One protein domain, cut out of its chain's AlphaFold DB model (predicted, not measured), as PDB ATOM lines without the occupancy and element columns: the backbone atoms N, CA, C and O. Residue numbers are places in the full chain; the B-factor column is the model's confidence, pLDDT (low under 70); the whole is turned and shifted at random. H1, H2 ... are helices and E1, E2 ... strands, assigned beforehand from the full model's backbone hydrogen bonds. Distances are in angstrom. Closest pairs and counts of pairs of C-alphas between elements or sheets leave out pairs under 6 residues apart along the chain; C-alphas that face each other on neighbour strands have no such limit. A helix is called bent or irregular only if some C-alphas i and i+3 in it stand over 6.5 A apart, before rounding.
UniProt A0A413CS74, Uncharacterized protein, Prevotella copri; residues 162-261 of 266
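AT A GLANCE: This is residues 162 to 261 of the 266 residues of an uncharacterized protein of Prevotella copri (UniProt A0A413CS74). Two long helices, H1 and H3, run side by side in opposite ways, and a small two-stranded sheet, E1 and E2, stands across the end where H1 finishes and H3 starts. A shorter helix, H2, crosses H1 near that same end, on the side of H1 away from H3. The printed part has 100 residues with three named helices and two named strands in the order H1, E1, H2, E2, H3; the sheet has the order E1, E2, antiparallel, and the class is mostly helix. It is only just loose, close to compact, with a radius of gyration of the C-alphas of 15.4 A, and its elongated outline spans 50 by 31 by 24 A.

HOW THE PARTS SIT: H1, residues 164 to 181, touches H3, residues 230 to 259, at a shallow tilt of 10 degrees, opposite ways. The closest C-alphas are those of Ile 167 and Leu 251, 6.2 A apart; H1 touches H3 with residues 164 to 171 alone, and H3 touches H1 with residues 247 to 258 alone. H1 also touches H2, residues 204 to 214, with residues 178 to 179 alone; the closest C-alphas, of Cys 179 and Val 212, are 6.4 A apart. Their lines stand about perpendicular, only just, at 72 degrees. H2 and H3 are apart. E1, residues 193 to 196, and E2, residues 225 to 228, are antiparallel neighbours at 160 degrees; N 194 and O 227 are 2.8 A apart and N 227 and O 194 are 3.0 A apart, both within hydrogen-bond range. E2 and H3 are near each other, with 5 pairs of C-alphas within 10 A. The closest C-alphas of E1 and H3, of Tyr 193 and Gly 232, are 5.7 A apart. Every O i to N i+4 pair is within hydrogen-bond range in H1 and H2, and 22 of 26 are in H3.

IN THESE COORDINATES: H1 begins at C-alpha 164, (156.143, 113.120, 132.712), and measures 25.8 A from first to last C-alpha. E1 measures 9.6 A, H2 15.3 A and E2 9.9 A, with C-alpha 204 of H2 at (163.525, 136.825, 114.567). H3 measures 41.2 A and ends at C-alpha 259, (162.353, 107.029, 135.609). It is neither bent nor irregular, but only just: C-alphas 249 and 252 are 6.3 A apart.

THE WHOLE: The two C-alphas farthest apart are those of Cys 189 and Val 261, at 51.5 A. The printed part has no cut. The link from H1 to E1, 11 residues, is long; E1 to H2 and H2 to E2 are short, and E2 to H3 is tight. The mean pLDDT of the printed part is 78.0, and it is under 70 at residues 188 to 190, 192, 218 to 219, 221 to 222 and 257 to 261.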
ATOM      1  N   ARG A 162     152.527 115.949 138.036       78.19
ATOM      2  CA  ARG A 162     151.530 114.876 137.897       78.19
ATOM      3  C   ARG A 162     152.051 113.696 137.082       78.19
ATOM      4  O   ARG A 162     152.007 112.576 137.567       78.19
ATOM      5  N   ASN A 163     152.491 113.964 135.858       80.50
ATOM      6  CA  ASN A 163     152.975 112.980 134.894       80.50
ATOM      7  C   ASN A 163     154.214 113.543 134.181       80.50
ATOM      8  O   ASN A 163     154.415 114.757 134.151       80.50
ATOM      9  N   LEU A 164     154.982 112.691 133.502       79.50
ATOM     10  CA  LEU A 164     156.143 113.120 132.712       79.50
ATOM     11  C   LEU A 164     155.796 114.246 131.718       79.50
ATOM     12  O   LEU A 164     156.492 115.253 131.649       79.50
ATOM     13  N   TRP A 165     154.649 114.152 131.040       78.94
ATOM     14  CA  TRP A 165     154.165 115.206 130.142       78.94
ATOM     15  C   TRP A 165     153.934 116.552 130.834       78.94
ATOM     16  O   TRP A 165     154.285 117.590 130.281       78.94
ATOM     17  N   THR A 166     153.366 116.565 132.046       84.19
ATOM     18  CA  THR A 166     153.152 117.829 132.769       84.19
ATOM     19  C   THR A 166     154.471 118.424 133.242       84.19
ATOM     20  O   THR A 166     154.595 119.648 133.263       84.19
ATOM     21  N   ILE A 167     155.458 117.583 133.563       83.56
ATOM     22  CA  ILE A 167     156.812 118.023 133.907       83.56
ATOM     23  C   ILE A 167     157.458 118.685 132.686       83.56
ATOM     24  O   ILE A 167     157.890 119.829 132.790       83.56
ATOM     25  N   LEU A 168     157.438 118.028 131.519       83.81
ATOM     26  CA  LEU A 168     157.973 118.587 130.270       83.81
ATOM     27  C   LEU A 168     157.304 119.915 129.896       83.81
ATOM     28  O   LEU A 168     157.993 120.893 129.620       83.81
ATOM     29  N   ILE A 169     155.970 119.986 129.956       86.75
ATOM     30  CA  ILE A 169     155.224 121.228 129.698       86.75
ATOM     31  C   ILE A 169     155.632 122.327 130.682       86.75
ATOM     32  O   ILE A 169     155.734 123.489 130.295       86.75
ATOM     33  N   SER A 170     155.885 121.984 131.945       86.50
ATOM     34  CA  SER A 170     156.286 122.959 132.963       86.50
ATOM     35  C   SER A 170     157.704 123.476 132.736       86.50
ATOM     36  O   SER A 170     157.929 124.675 132.873       86.50
ATOM     37  N   ILE A 171     158.635 122.608 132.326       85.25
ATOM     38  CA  ILE A 171     159.994 123.002 131.924       85.25
ATOM     39  C   ILE A 171     159.928 123.937 130.712       85.25
ATOM     40  O   ILE A 171     160.499 125.025 130.746       85.25
ATOM     41  N   LEU A 172     159.166 123.560 129.680       86.75
ATOM     42  CA  LEU A 172     158.955 124.405 128.503       86.75
ATOM     43  C   LEU A 172     158.327 125.749 128.882       86.75
ATOM     44  O   LEU A 172     158.751 126.784 128.384       86.75
ATOM     45  N   SER A 173     157.353 125.755 129.791       86.69
ATOM     46  CA  SER A 173     156.703 126.986 130.254       86.69
ATOM     47  C   SER A 173     157.679 127.913 130.977       86.69
ATOM     48  O   SER A 173     157.667 129.110 130.714       86.69
ATOM     49  N   LEU A 174     158.544 127.382 131.850       86.50
ATOM     50  CA  LEU A 174     159.589 128.172 132.515       86.50
ATOM     51  C   LEU A 174     160.555 128.786 131.501       86.50
ATOM     52  O   LEU A 174     160.857 129.973 131.590       86.50
ATOM     53  N   TYR A 175     160.961 128.004 130.503       85.69
ATOM     54  CA  TYR A 175     161.797 128.481 129.407       85.69
ATOM     55  C   TYR A 175     161.110 129.580 128.574       85.69
ATOM     56  O   TYR A 175     161.720 130.597 128.249       85.69
ATOM     57  N   PHE A 176     159.817 129.444 128.267       87.19
ATOM     58  CA  PHE A 176     159.074 130.500 127.574       87.19
ATOM     59  C   PHE A 176     158.932 131.769 128.419       87.19
ATOM     60  O   PHE A 176     159.036 132.868 127.875       87.19
ATOM     61  N   ILE A 177     158.726 131.642 129.733       86.56
ATOM     62  CA  ILE A 177     158.702 132.793 130.647       86.56
ATOM     63  C   ILE A 177     160.057 133.505 130.625       86.56
ATOM     64  O   ILE A 177     160.090 134.726 130.503       86.56
ATOM     65  N   GLU A 178     161.161 132.762 130.666       83.88
ATOM     66  CA  GLU A 178     162.508 133.322 130.537       83.88
ATOM     67  C   GLU A 178     162.694 134.073 129.216       83.88
ATOM     68  O   GLU A 178     163.180 135.201 129.204       83.88
ATOM     69  N   CYS A 179     162.230 133.495 128.106       84.19
ATOM     70  CA  CYS A 179     162.282 134.146 126.801       84.19
ATOM     71  C   CYS A 179     161.495 135.460 126.770       84.19
ATOM     72  O   CYS A 179     161.942 136.406 126.122       84.19
ATOM     73  N   ILE A 180     160.341 135.514 127.447       84.19
ATOM     74  CA  ILE A 180     159.506 136.718 127.566       84.19
ATOM     75  C   ILE A 180     160.191 137.764 128.433       84.19
ATOM     76  O   ILE A 180     160.188 138.934 128.059       84.19
ATOM     77  N   ILE A 181     160.779 137.356 129.563       81.19
ATOM     78  CA  ILE A 181     161.567 138.254 130.404       81.19
ATOM     79  C   ILE A 181     162.669 138.847 129.530       81.19
ATOM     80  O   ILE A 181     162.677 140.043 129.314       81.19
ATOM     81  N   LEU A 182     163.498 138.040 128.875       79.75
ATOM     82  CA  LEU A 182     164.641 138.520 128.089       79.75
ATOM     83  C   LEU A 182     164.293 139.269 126.783       79.75
ATOM     84  O   LEU A 182     165.195 139.587 126.003       79.75
ATOM     85  N   LEU A 183     163.019 139.568 126.504       79.75
ATOM     86  CA  LEU A 183     162.655 140.436 125.384       79.75
ATOM     87  C   LEU A 183     163.213 141.856 125.584       79.75
ATOM     88  O   LEU A 183     163.183 142.379 126.698       79.75
ATOM     89  N   PRO A 184     163.699 142.509 124.512       72.31
ATOM     90  CA  PRO A 184     164.200 143.874 124.610       72.31
ATOM     91  C   PRO A 184     163.085 144.817 125.074       72.31
ATOM     92  O   PRO A 184     161.952 144.737 124.587       72.31
ATOM     93  N   ALA A 185     163.407 145.709 126.010       74.38
ATOM     94  CA  ALA A 185     162.448 146.685 126.503       74.38
ATOM     95  C   ALA A 185     162.091 147.694 125.393       74.38
ATOM     96  O   ALA A 185     162.957 148.083 124.609       74.38
ATOM     97  N   PRO A 186     160.830 148.152 125.320       71.50
ATOM     98  CA  PRO A 186     160.410 149.126 124.312       71.50
ATOM     99  C   PRO A 186     160.974 150.534 124.565       71.50
ATOM    100  O   PRO A 186     160.967 151.365 123.660       71.50
ATOM    101  N   LEU A 187     161.433 150.818 125.789       72.12
ATOM    102  CA  LEU A 187     161.968 152.110 126.213       72.12
ATOM    103  C   LEU A 187     163.248 151.895 127.021       72.12
ATOM    104  O   LEU A 187     163.275 151.054 127.920       72.12
ATOM    105  N   SER A 188     164.266 152.717 126.768       66.94
ATOM    106  CA  SER A 188     165.579 152.629 127.424       66.94
ATOM    107  C   SER A 188     165.524 152.810 128.945       66.94
ATOM    108  O   SER A 188     166.305 152.213 129.677       66.94
ATOM    109  N   CYS A 189     164.551 153.571 129.460       68.06
ATOM    110  CA  CYS A 189     164.328 153.731 130.901       68.06
ATOM    111  C   CYS A 189     163.721 152.490 131.584       68.06
ATOM    112  O   CYS A 189     163.688 152.423 132.812       68.06
ATOM    113  N   MET A 190     163.238 151.519 130.804       66.88
ATOM    114  CA  MET A 190     162.670 150.252 131.277       66.88
ATOM    115  C   MET A 190     163.630 149.070 131.061       66.88
ATOM    116  O   MET A 190     163.262 147.928 131.333       66.88
ATOM    117  N   GLU A 191     164.854 149.316 130.581       71.19
ATOM    118  CA  GLU A 191     165.843 148.270 130.317       71.19
ATOM    119  C   GLU A 191     166.412 147.697 131.620       71.19
ATOM    120  O   GLU A 191     167.268 148.274 132.294       71.19
ATOM    121  N   TRP A 192     165.942 146.506 131.982       69.25
ATOM    122  CA  TRP A 192     166.541 145.719 133.062       69.25
ATOM    123  C   TRP A 192     167.791 144.966 132.577       69.25
ATOM    124  O   TRP A 192     168.688 144.666 133.363       69.25
ATOM    125  N   TYR A 193     167.882 144.698 131.276       75.75
ATOM    126  CA  TYR A 193     168.969 143.963 130.631       75.75
ATOM    127  C   TYR A 193     169.146 144.447 129.195       75.75
ATOM    128  O   TYR A 193     168.183 144.785 128.509       75.75
ATOM    129  N   THR A 194     170.387 144.405 128.725       73.19
ATOM    130  CA  THR A 194     170.743 144.602 127.321       73.19
ATOM    131  C   THR A 194     171.208 143.267 126.750       73.19
ATOM    132  O   THR A 194     172.203 142.688 127.186       73.19
ATOM    133  N   PHE A 195     170.426 142.741 125.807       75.56
ATOM    134  CA  PHE A 195     170.603 141.408 125.236       75.56
ATOM    135  C   PHE A 195     171.371 141.497 123.912       75.56
ATOM    136  O   PHE A 195     170.838 141.953 122.899       75.56
ATOM    137  N   GLN A 196     172.629 141.064 123.914       79.06
ATOM    138  CA  GLN A 196     173.487 141.022 122.733       79.06
ATOM    139  C   GLN A 196     173.217 139.726 121.959       79.06
ATOM    140  O   GLN A 196     173.715 138.657 122.314       79.06
ATOM    141  N   LYS A 197     172.378 139.827 120.918       75.06
ATOM    142  CA  LYS A 197     171.977 138.700 120.061       75.06
ATOM    143  C   LYS A 197     173.094 138.306 119.105       75.06
ATOM    144  O   LYS A 197     173.662 139.163 118.434       75.06
ATOM    145  N   VAL A 198     173.293 137.005 118.944       82.69
ATOM    146  CA  VAL A 198     174.040 136.417 117.833       82.69
ATOM    147  C   VAL A 198     173.058 136.054 116.717       82.69
ATOM    148  O   VAL A 198     171.891 135.723 116.962       82.69
ATOM    149  N   PHE A 199     173.489 136.159 115.462       81.19
ATOM    150  CA  PHE A 199     172.677 135.725 114.329       81.19
ATOM    151  C   PHE A 199     172.778 134.203 114.172       81.19
ATOM    152  O   PHE A 199     173.779 133.687 113.686       81.19
ATOM    153  N   ILE A 200     171.734 133.495 114.603       78.25
ATOM    154  CA  ILE A 200     171.611 132.032 114.538       78.25
ATOM    155  C   ILE A 200     170.579 131.626 113.476       78.25
ATOM    156  O   ILE A 200     170.744 130.618 112.793       78.25
ATOM    157  N   SER A 201     169.501 132.402 113.315       82.81
ATOM    158  CA  SER A 201     168.417 132.106 112.371       82.81
ATOM    159  C   SER A 201     167.868 133.367 111.704       82.81
ATOM    160  O   SER A 201     167.849 134.445 112.295       82.81
ATOM    161  N   SER A 202     167.355 133.211 110.482       83.19
ATOM    162  CA  SER A 202     166.690 134.270 109.714       83.19
ATOM    163  C   SER A 202     165.347 134.705 110.310       83.19
ATOM    164  O   SER A 202     164.909 135.831 110.085       83.19
ATOM    165  N   ASN A 203     164.685 133.846 111.089       87.50
ATOM    166  CA  ASN A 203     163.435 134.188 111.757       87.50
ATOM    167  C   ASN A 203     163.724 134.828 113.123       87.50
ATOM    168  O   ASN A 203     164.281 134.174 114.001       87.50
ATOM    169  N   ALA A 204     163.285 136.072 113.334       83.38
ATOM    170  CA  ALA A 204     163.525 136.825 114.567       83.38
ATOM    171  C   ALA A 204     163.029 136.115 115.842       83.38
ATOM    172  O   ALA A 204     163.683 136.203 116.882       83.38
ATOM    173  N   PHE A 205     161.908 135.389 115.761       83.12
ATOM    174  CA  PHE A 205     161.359 134.632 116.887       83.12
ATOM    175  C   PHE A 205     162.237 133.424 117.228       83.12
ATOM    176  O   PHE A 205     162.660 133.264 118.371       83.12
ATOM    177  N   ILE A 206     162.576 132.611 116.223       84.06
ATOM    178  CA  ILE A 206     163.438 131.430 116.396       84.06
ATOM    179  C   ILE A 206     164.842 131.857 116.829       84.06
ATOM    180  O   ILE A 206     165.430 131.236 117.708       84.06
ATOM    181  N   ASN A 207     165.351 132.954 116.267       85.25
ATOM    182  CA  ASN A 207     166.635 133.526 116.642       85.25
ATOM    183  C   ASN A 207     166.646 133.940 118.117       85.25
ATOM    184  O   ASN A 207     167.615 133.672 118.815       85.25
ATOM    185  N   HIS A 208     165.570 134.558 118.616       84.62
ATOM    186  CA  HIS A 208     165.459 134.923 120.032       84.62
ATOM    187  C   HIS A 208     165.480 133.694 120.943       84.62
ATOM    188  O   HIS A 208     166.293 133.648 121.859       84.62
ATOM    189  N   LEU A 209     164.661 132.678 120.648       86.62
ATOM    190  CA  LEU A 209     164.646 131.420 121.401       86.62
ATOM    191  C   LEU A 209     166.034 130.758 121.423       86.62
ATOM    192  O   LEU A 209     166.567 130.454 122.484       86.62
ATOM    193  N   ALA A 210     166.661 130.596 120.257       84.38
ATOM    194  CA  ALA A 210     167.980 129.979 120.158       84.38
ATOM    195  C   ALA A 210     169.036 130.744 120.972       84.38
ATOM    196  O   ALA A 210     169.795 130.128 121.712       84.38
ATOM    197  N   ASN A 211     169.038 132.080 120.906       84.00
ATOM    198  CA  ASN A 211     169.955 132.898 121.698       84.00
ATOM    199  C   ASN A 211     169.735 132.722 123.210       84.00
ATOM    200  O   ASN A 211     170.711 132.637 123.951       84.00
ATOM    201  N   VAL A 212     168.486 132.615 123.677       84.81
ATOM    202  CA  VAL A 212     168.196 132.351 125.099       84.81
ATOM    203  C   VAL A 212     168.723 130.979 125.528       84.81
ATOM    204  O   VAL A 212     169.301 130.864 126.600       84.81
ATOM    205  N   ILE A 213     168.616 129.953 124.676       84.12
ATOM    206  CA  ILE A 213     169.210 128.632 124.951       84.12
ATOM    207  C   ILE A 213     170.729 128.736 125.072       84.12
ATOM    208  O   ILE A 213     171.293 128.175 126.008       84.12
ATOM    209  N   THR A 214     171.397 129.468 124.171       83.06
ATOM    210  CA  THR A 214     172.866 129.579 124.206       83.06
ATOM    211  C   THR A 214     173.411 130.202 125.490       83.06
ATOM    212  O   THR A 214     174.559 129.945 125.826       83.06
ATOM    213  N   LEU A 215     172.602 130.962 126.239       78.94
ATOM    214  CA  LEU A 215     173.012 131.515 127.534       78.94
ATOM    215  C   LEU A 215     173.199 130.462 128.624       78.94
ATOM    216  O   LEU A 215     173.934 130.705 129.574       78.94
ATOM    217  N   HIS A 216     172.534 129.313 128.507       79.06
ATOM    218  CA  HIS A 216     172.629 128.227 129.487       79.06
ATOM    219  C   HIS A 216     173.799 127.277 129.213       79.06
ATOM    220  O   HIS A 216     174.073 126.393 130.023       79.06
ATOM    221  N   PHE A 217     174.481 127.435 128.076       76.12
ATOM    222  CA  PHE A 217     175.555 126.550 127.638       76.12
ATOM    223  C   PHE A 217     176.862 127.327 127.467       76.12
ATOM    224  O   PHE A 217     177.145 127.865 126.398       76.12
ATOM    225  N   ASP A 218     177.704 127.294 128.504       64.44
ATOM    226  CA  ASP A 218     179.049 127.899 128.503       64.44
ATOM    227  C   ASP A 218     180.006 127.278 127.465       64.44
ATOM    228  O   ASP A 218     181.075 127.819 127.197       64.44
ATOM    229  N   CYS A 219     179.645 126.141 126.864       64.31
ATOM    230  CA  CYS A 219     180.444 125.461 125.844       64.31
ATOM    231  C   CYS A 219     180.274 126.027 124.421       64.31
ATOM    232  O   CYS A 219     180.854 125.481 123.484       64.31
ATOM    233  N   ILE A 220     179.467 127.077 124.233       71.69
ATOM    234  CA  ILE A 220     179.217 127.689 122.925       71.69
ATOM    235  C   ILE A 220     180.040 128.977 122.812       71.69
ATOM    236  O   ILE A 220     179.664 130.009 123.362       71.69
ATOM    237  N   ASP A 221     181.133 128.932 122.045       61.16
ATOM    238  CA  ASP A 221     182.086 130.050 121.897       61.16
ATOM    239  C   ASP A 221     181.445 131.359 121.384       61.16
ATOM    240  O   ASP A 221     181.896 132.455 121.715       61.16
ATOM    241  N   ASN A 222     180.363 131.252 120.605       68.00
ATOM    242  CA  ASN A 222     179.568 132.375 120.090       68.00
ATOM    243  C   ASN A 222     178.164 132.404 120.719       68.00
ATOM    244  O   ASN A 222     177.154 132.363 120.011       68.00
ATOM    245  N   SER A 223     178.089 132.432 122.049       72.62
ATOM    246  CA  SER A 223     176.823 132.572 122.774       72.62
ATOM    247  C   SER A 223     176.326 134.023 122.813       72.62
ATOM    248  O   SER A 223     177.089 134.989 122.685       72.62
ATOM    249  N   ALA A 224     175.013 134.181 122.999       76.12
ATOM    250  CA  ALA A 224     174.437 135.472 123.356       76.12
ATOM    251  C   ALA A 224     175.041 135.985 124.672       76.12
ATOM    252  O   ALA A 224     175.432 135.204 125.537       76.12
ATOM    253  N   LYS A 225     175.081 137.307 124.857       79.19
ATOM    254  CA  LYS A 225     175.540 137.921 126.113       79.19
ATOM    255  C   LYS A 225     174.470 138.830 126.683       79.19
ATOM    256  O   LYS A 225     173.759 139.504 125.939       79.19
ATOM    257  N   ILE A 226     174.375 138.875 128.007       77.12
ATOM    258  CA  ILE A 226     173.504 139.818 128.703       77.12
ATOM    259  C   ILE A 226     174.362 140.756 129.538       77.12
ATOM    260  O   ILE A 226     175.163 140.313 130.359       77.12
ATOM    261  N   SER A 227     174.158 142.056 129.358       78.06
ATOM    262  CA  SER A 227     174.625 143.078 130.292       78.06
ATOM    263  C   SER A 227     173.462 143.540 131.163       78.06
ATOM    264  O   SER A 227     172.365 143.814 130.674       78.06
ATOM    265  N   PHE A 228     173.691 143.607 132.471       75.19
ATOM    266  CA  PHE A 228     172.651 143.891 133.459       75.19
ATOM    267  C   PHE A 228     172.799 145.300 134.025       75.19
ATOM    268  O   PHE A 228     173.908 145.754 134.304       75.19
ATOM    269  N   THR A 229     171.670 145.963 134.265       77.75
ATOM    270  CA  THR A 229     171.619 147.089 135.206       77.75
ATOM    271  C   THR A 229     171.583 146.553 136.645       77.75
ATOM    272  O   THR A 229     171.370 145.359 136.870       77.75
ATOM    273  N   THR A 230     171.771 147.404 137.658       76.62
ATOM    274  CA  THR A 230     171.718 146.987 139.077       76.62
ATOM    275  C   THR A 230     170.390 146.320 139.452       76.62
ATOM    276  O   THR A 230     170.386 145.323 140.171       76.62
ATOM    277  N   LEU A 231     169.265 146.810 138.916       74.44
ATOM    278  CA  LEU A 231     167.946 146.182 139.072       74.44
ATOM    279  C   LEU A 231     167.837 144.854 138.306       74.44
ATOM    280  O   LEU A 231     167.261 143.892 138.819       74.44
ATOM    281  N   GLY A 232     168.434 144.771 137.115       76.81
ATOM    282  CA  GLY A 232     168.523 143.533 136.340       76.81
ATOM    283  C   GLY A 232     169.271 142.417 137.059       76.81
ATOM    284  O   GLY A 232     168.843 141.266 137.022       76.81
ATOM    285  N   LEU A 233     170.348 142.757 137.772       78.44
ATOM    286  CA  LEU A 233     171.137 141.796 138.541       78.44
ATOM    287  C   LEU A 233     170.321 141.190 139.693       78.44
ATOM    288  O   LEU A 233     170.343 139.978 139.890       78.44
ATOM    289  N   VAL A 234     169.537 142.006 140.406       81.56
ATOM    290  CA  VAL A 234     168.619 141.518 141.453       81.56
ATOM    291  C   VAL A 234     167.557 140.585 140.862       81.56
ATOM    292  O   VAL A 234     167.293 139.521 141.426       81.56
ATOM    293  N   SER A 235     166.981 140.949 139.712       79.00
ATOM    294  CA  SER A 235     166.008 140.112 138.998       79.00
ATOM    295  C   SER A 235     166.602 138.761 138.586       79.00
ATOM    296  O   SER A 235     165.984 137.725 138.819       79.00
ATOM    297  N   LEU A 236     167.835 138.746 138.068       79.69
ATOM    298  CA  LEU A 236     168.537 137.516 137.697       79.69
ATOM    299  C   LEU A 236     168.800 136.611 138.903       79.69
ATOM    300  O   LEU A 236     168.579 135.405 138.824       79.69
ATOM    301  N   VAL A 237     169.231 137.171 140.035       81.12
ATOM    302  CA  VAL A 237     169.443 136.385 141.260       81.12
ATOM    303  C   VAL A 237     168.129 135.751 141.723       81.12
ATOM    304  O   VAL A 237     168.097 134.558 142.025       81.12
ATOM    305  N   LEU A 238     167.029 136.511 141.727       83.69
ATOM    306  CA  LEU A 238     165.706 135.985 142.070       83.69
ATOM    307  C   LEU A 238     165.239 134.910 141.081       83.69
ATOM    308  O   LEU A 238     164.732 133.870 141.506       83.69
ATOM    309  N   TRP A 239     165.440 135.127 139.780       83.31
ATOM    310  CA  TRP A 239     165.107 134.162 138.734       83.31
ATOM    311  C   TRP A 239     165.894 132.859 138.895       83.31
ATOM    312  O   TRP A 239     165.299 131.784 138.883       83.31
ATOM    313  N   ASN A 240     167.196 132.939 139.172       80.62
ATOM    314  CA  ASN A 240     168.036 131.773 139.433       80.62
ATOM    315  C   ASN A 240     167.586 131.009 140.683       80.62
ATOM    316  O   ASN A 240     167.540 129.780 140.665       80.62
ATOM    317  N   VAL A 241     167.188 131.703 141.755       83.56
ATOM    318  CA  VAL A 241     166.614 131.047 142.944       83.56
ATOM    319  C   VAL A 241     165.324 130.308 142.585       83.56
ATOM    320  O   VAL A 241     165.154 129.151 142.972       83.56
ATOM    321  N   VAL A 242     164.429 130.930 141.812       82.38
ATOM    322  CA  VAL A 242     163.201 130.276 141.330       82.38
ATOM    323  C   VAL A 242     163.537 129.064 140.461       82.38
ATOM    324  O   VAL A 242     162.957 127.998 140.663       82.38
ATOM    325  N   TYR A 243     164.500 129.185 139.552       80.81
ATOM    326  CA  TYR A 243     164.931 128.104 138.672       80.81
ATOM    327  C   TYR A 243     165.531 126.924 139.451       80.81
ATOM    328  O   TYR A 243     165.169 125.773 139.212       80.81
ATOM    329  N   VAL A 244     166.379 127.182 140.448       79.25
ATOM    330  CA  VAL A 244     166.965 126.128 141.293       79.25
ATOM    331  C   VAL A 244     165.896 125.463 142.166       79.25
ATOM    332  O   VAL A 244     165.835 124.237 142.255       79.25
ATOM    333  N   VAL A 245     165.010 126.237 142.798       79.62
ATOM    334  CA  VAL A 245     163.985 125.683 143.696       79.62
ATOM    335  C   VAL A 245     162.895 124.932 142.921       79.62
ATOM    336  O   VAL A 245     162.499 123.837 143.321       79.62
ATOM    337  N   VAL A 246     162.400 125.498 141.819       77.88
ATOM    338  CA  VAL A 246     161.286 124.934 141.042       77.88
ATOM    339  C   VAL A 246     161.788 123.971 139.970       77.88
ATOM    340  O   VAL A 246     161.291 122.852 139.877       77.88
ATOM    341  N   GLY A 247     162.774 124.373 139.174       73.81
ATOM    342  CA  GLY A 247     163.364 123.537 138.130       73.81
ATOM    343  C   GLY A 247     164.137 122.367 138.731       73.81
ATOM    344  O   GLY A 247     163.697 121.221 138.638       73.81
ATOM    345  N   VAL A 248     165.261 122.647 139.390       72.62
ATOM    346  CA  VAL A 248     166.200 121.610 139.861       72.62
ATOM    347  C   VAL A 248     165.629 120.787 141.019       72.62
ATOM    348  O   VAL A 248     165.537 119.562 140.942       72.62
ATOM    349  N   ASN A 249     165.181 121.426 142.098       77.56
ATOM    350  CA  ASN A 249     164.771 120.680 143.291       77.56
ATOM    351  C   ASN A 249     163.397 120.017 143.170       77.56
ATOM    352  O   ASN A 249     163.154 118.992 143.813       77.56
ATOM    353  N   PHE A 250     162.490 120.590 142.378       76.00
ATOM    354  CA  PHE A 250     161.121 120.098 142.284       76.00
ATOM    355  C   PHE A 250     160.850 119.342 140.975       76.00
ATOM    356  O   PHE A 250     160.447 118.180 141.034       76.00
ATOM    357  N   LEU A 251     161.080 119.935 139.800       79.00
ATOM    358  CA  LEU A 251     160.785 119.275 138.521       79.00
ATOM    359  C   LEU A 251     161.771 118.143 138.206       79.00
ATOM    360  O   LEU A 251     161.318 117.035 137.927       79.00
ATOM    361  N   PHE A 252     163.084 118.365 138.327       77.25
ATOM    362  CA  PHE A 252     164.078 117.316 138.053       77.25
ATOM    363  C   PHE A 252     163.978 116.151 139.038       77.25
ATOM    364  O   PHE A 252     163.998 114.998 138.620       77.25
ATOM    365  N   LYS A 253     163.778 116.413 140.336       79.56
ATOM    366  CA  LYS A 253     163.580 115.334 141.318       79.56
ATOM    367  C   LYS A 253     162.368 114.458 140.984       79.56
ATOM    368  O   LYS A 253     162.452 113.237 141.087       79.56
ATOM    369  N   ASN A 254     161.254 115.068 140.575       75.69
ATOM    370  CA  ASN A 254     160.063 114.323 140.159       75.69
ATOM    371  C   ASN A 254     160.265 113.605 138.814       75.69
ATOM    372  O   ASN A 254     159.724 112.520 138.627       75.69
ATOM    373  N   LEU A 255     161.067 114.172 137.906       76.94
ATOM    374  CA  LEU A 255     161.444 113.544 136.641       76.94
ATOM    375  C   LEU A 255     162.282 112.279 136.881       76.94
ATOM    376  O   LEU A 255     161.910 111.207 136.417       76.94
ATOM    377  N   PHE A 256     163.353 112.359 137.674       73.56
ATOM    378  CA  PHE A 256     164.172 111.187 138.015       73.56
ATOM    379  C   PHE A 256     163.384 110.136 138.802       73.56
ATOM    380  O   PHE A 256     163.506 108.946 138.531       73.56
ATOM    381  N   ALA A 257     162.504 110.559 139.715       69.38
ATOM    382  CA  ALA A 257     161.608 109.635 140.405       69.38
ATOM    383  C   ALA A 257     160.642 108.913 139.448       69.38
ATOM    384  O   ALA A 257     160.255 107.789 139.741       69.38
ATOM    385  N   SER A 258     160.260 109.533 138.324       64.62
ATOM    386  CA  SER A 258     159.426 108.880 137.309       64.62
ATOM    387  C   SER A 258     160.181 107.856 136.459       64.62
ATOM    388  O   SER A 258     159.554 106.920 135.984       64.62
ATOM    389  N   PHE A 259     161.505 107.993 136.320       63.69
ATOM    390  CA  PHE A 259     162.353 107.029 135.609       63.69
ATOM    391  C   PHE A 259     162.804 105.857 136.497       63.69
ATOM    392  O   PHE A 259     162.893 104.732 136.022       63.69
ATOM    393  N   ASN A 260     163.004 106.078 137.802       55.22
ATOM    394  CA  ASN A 260     163.421 105.028 138.746       55.22
ATOM    395  C   ASN A 260     162.361 103.938 139.013       55.22
ATOM    396  O   ASN A 260     162.636 103.003 139.763       55.22
ATOM    397  N   VAL A 261     161.150 104.048 138.463       50.78
ATOM    398  CA  VAL A 261     160.112 103.011 138.607       50.78
ATOM    399  C   VAL A 261     160.342 101.852 137.623       50.78
ATOM    400  O   VAL A 261     159.961 100.730 137.939       50.78
TER     401      VAL A 261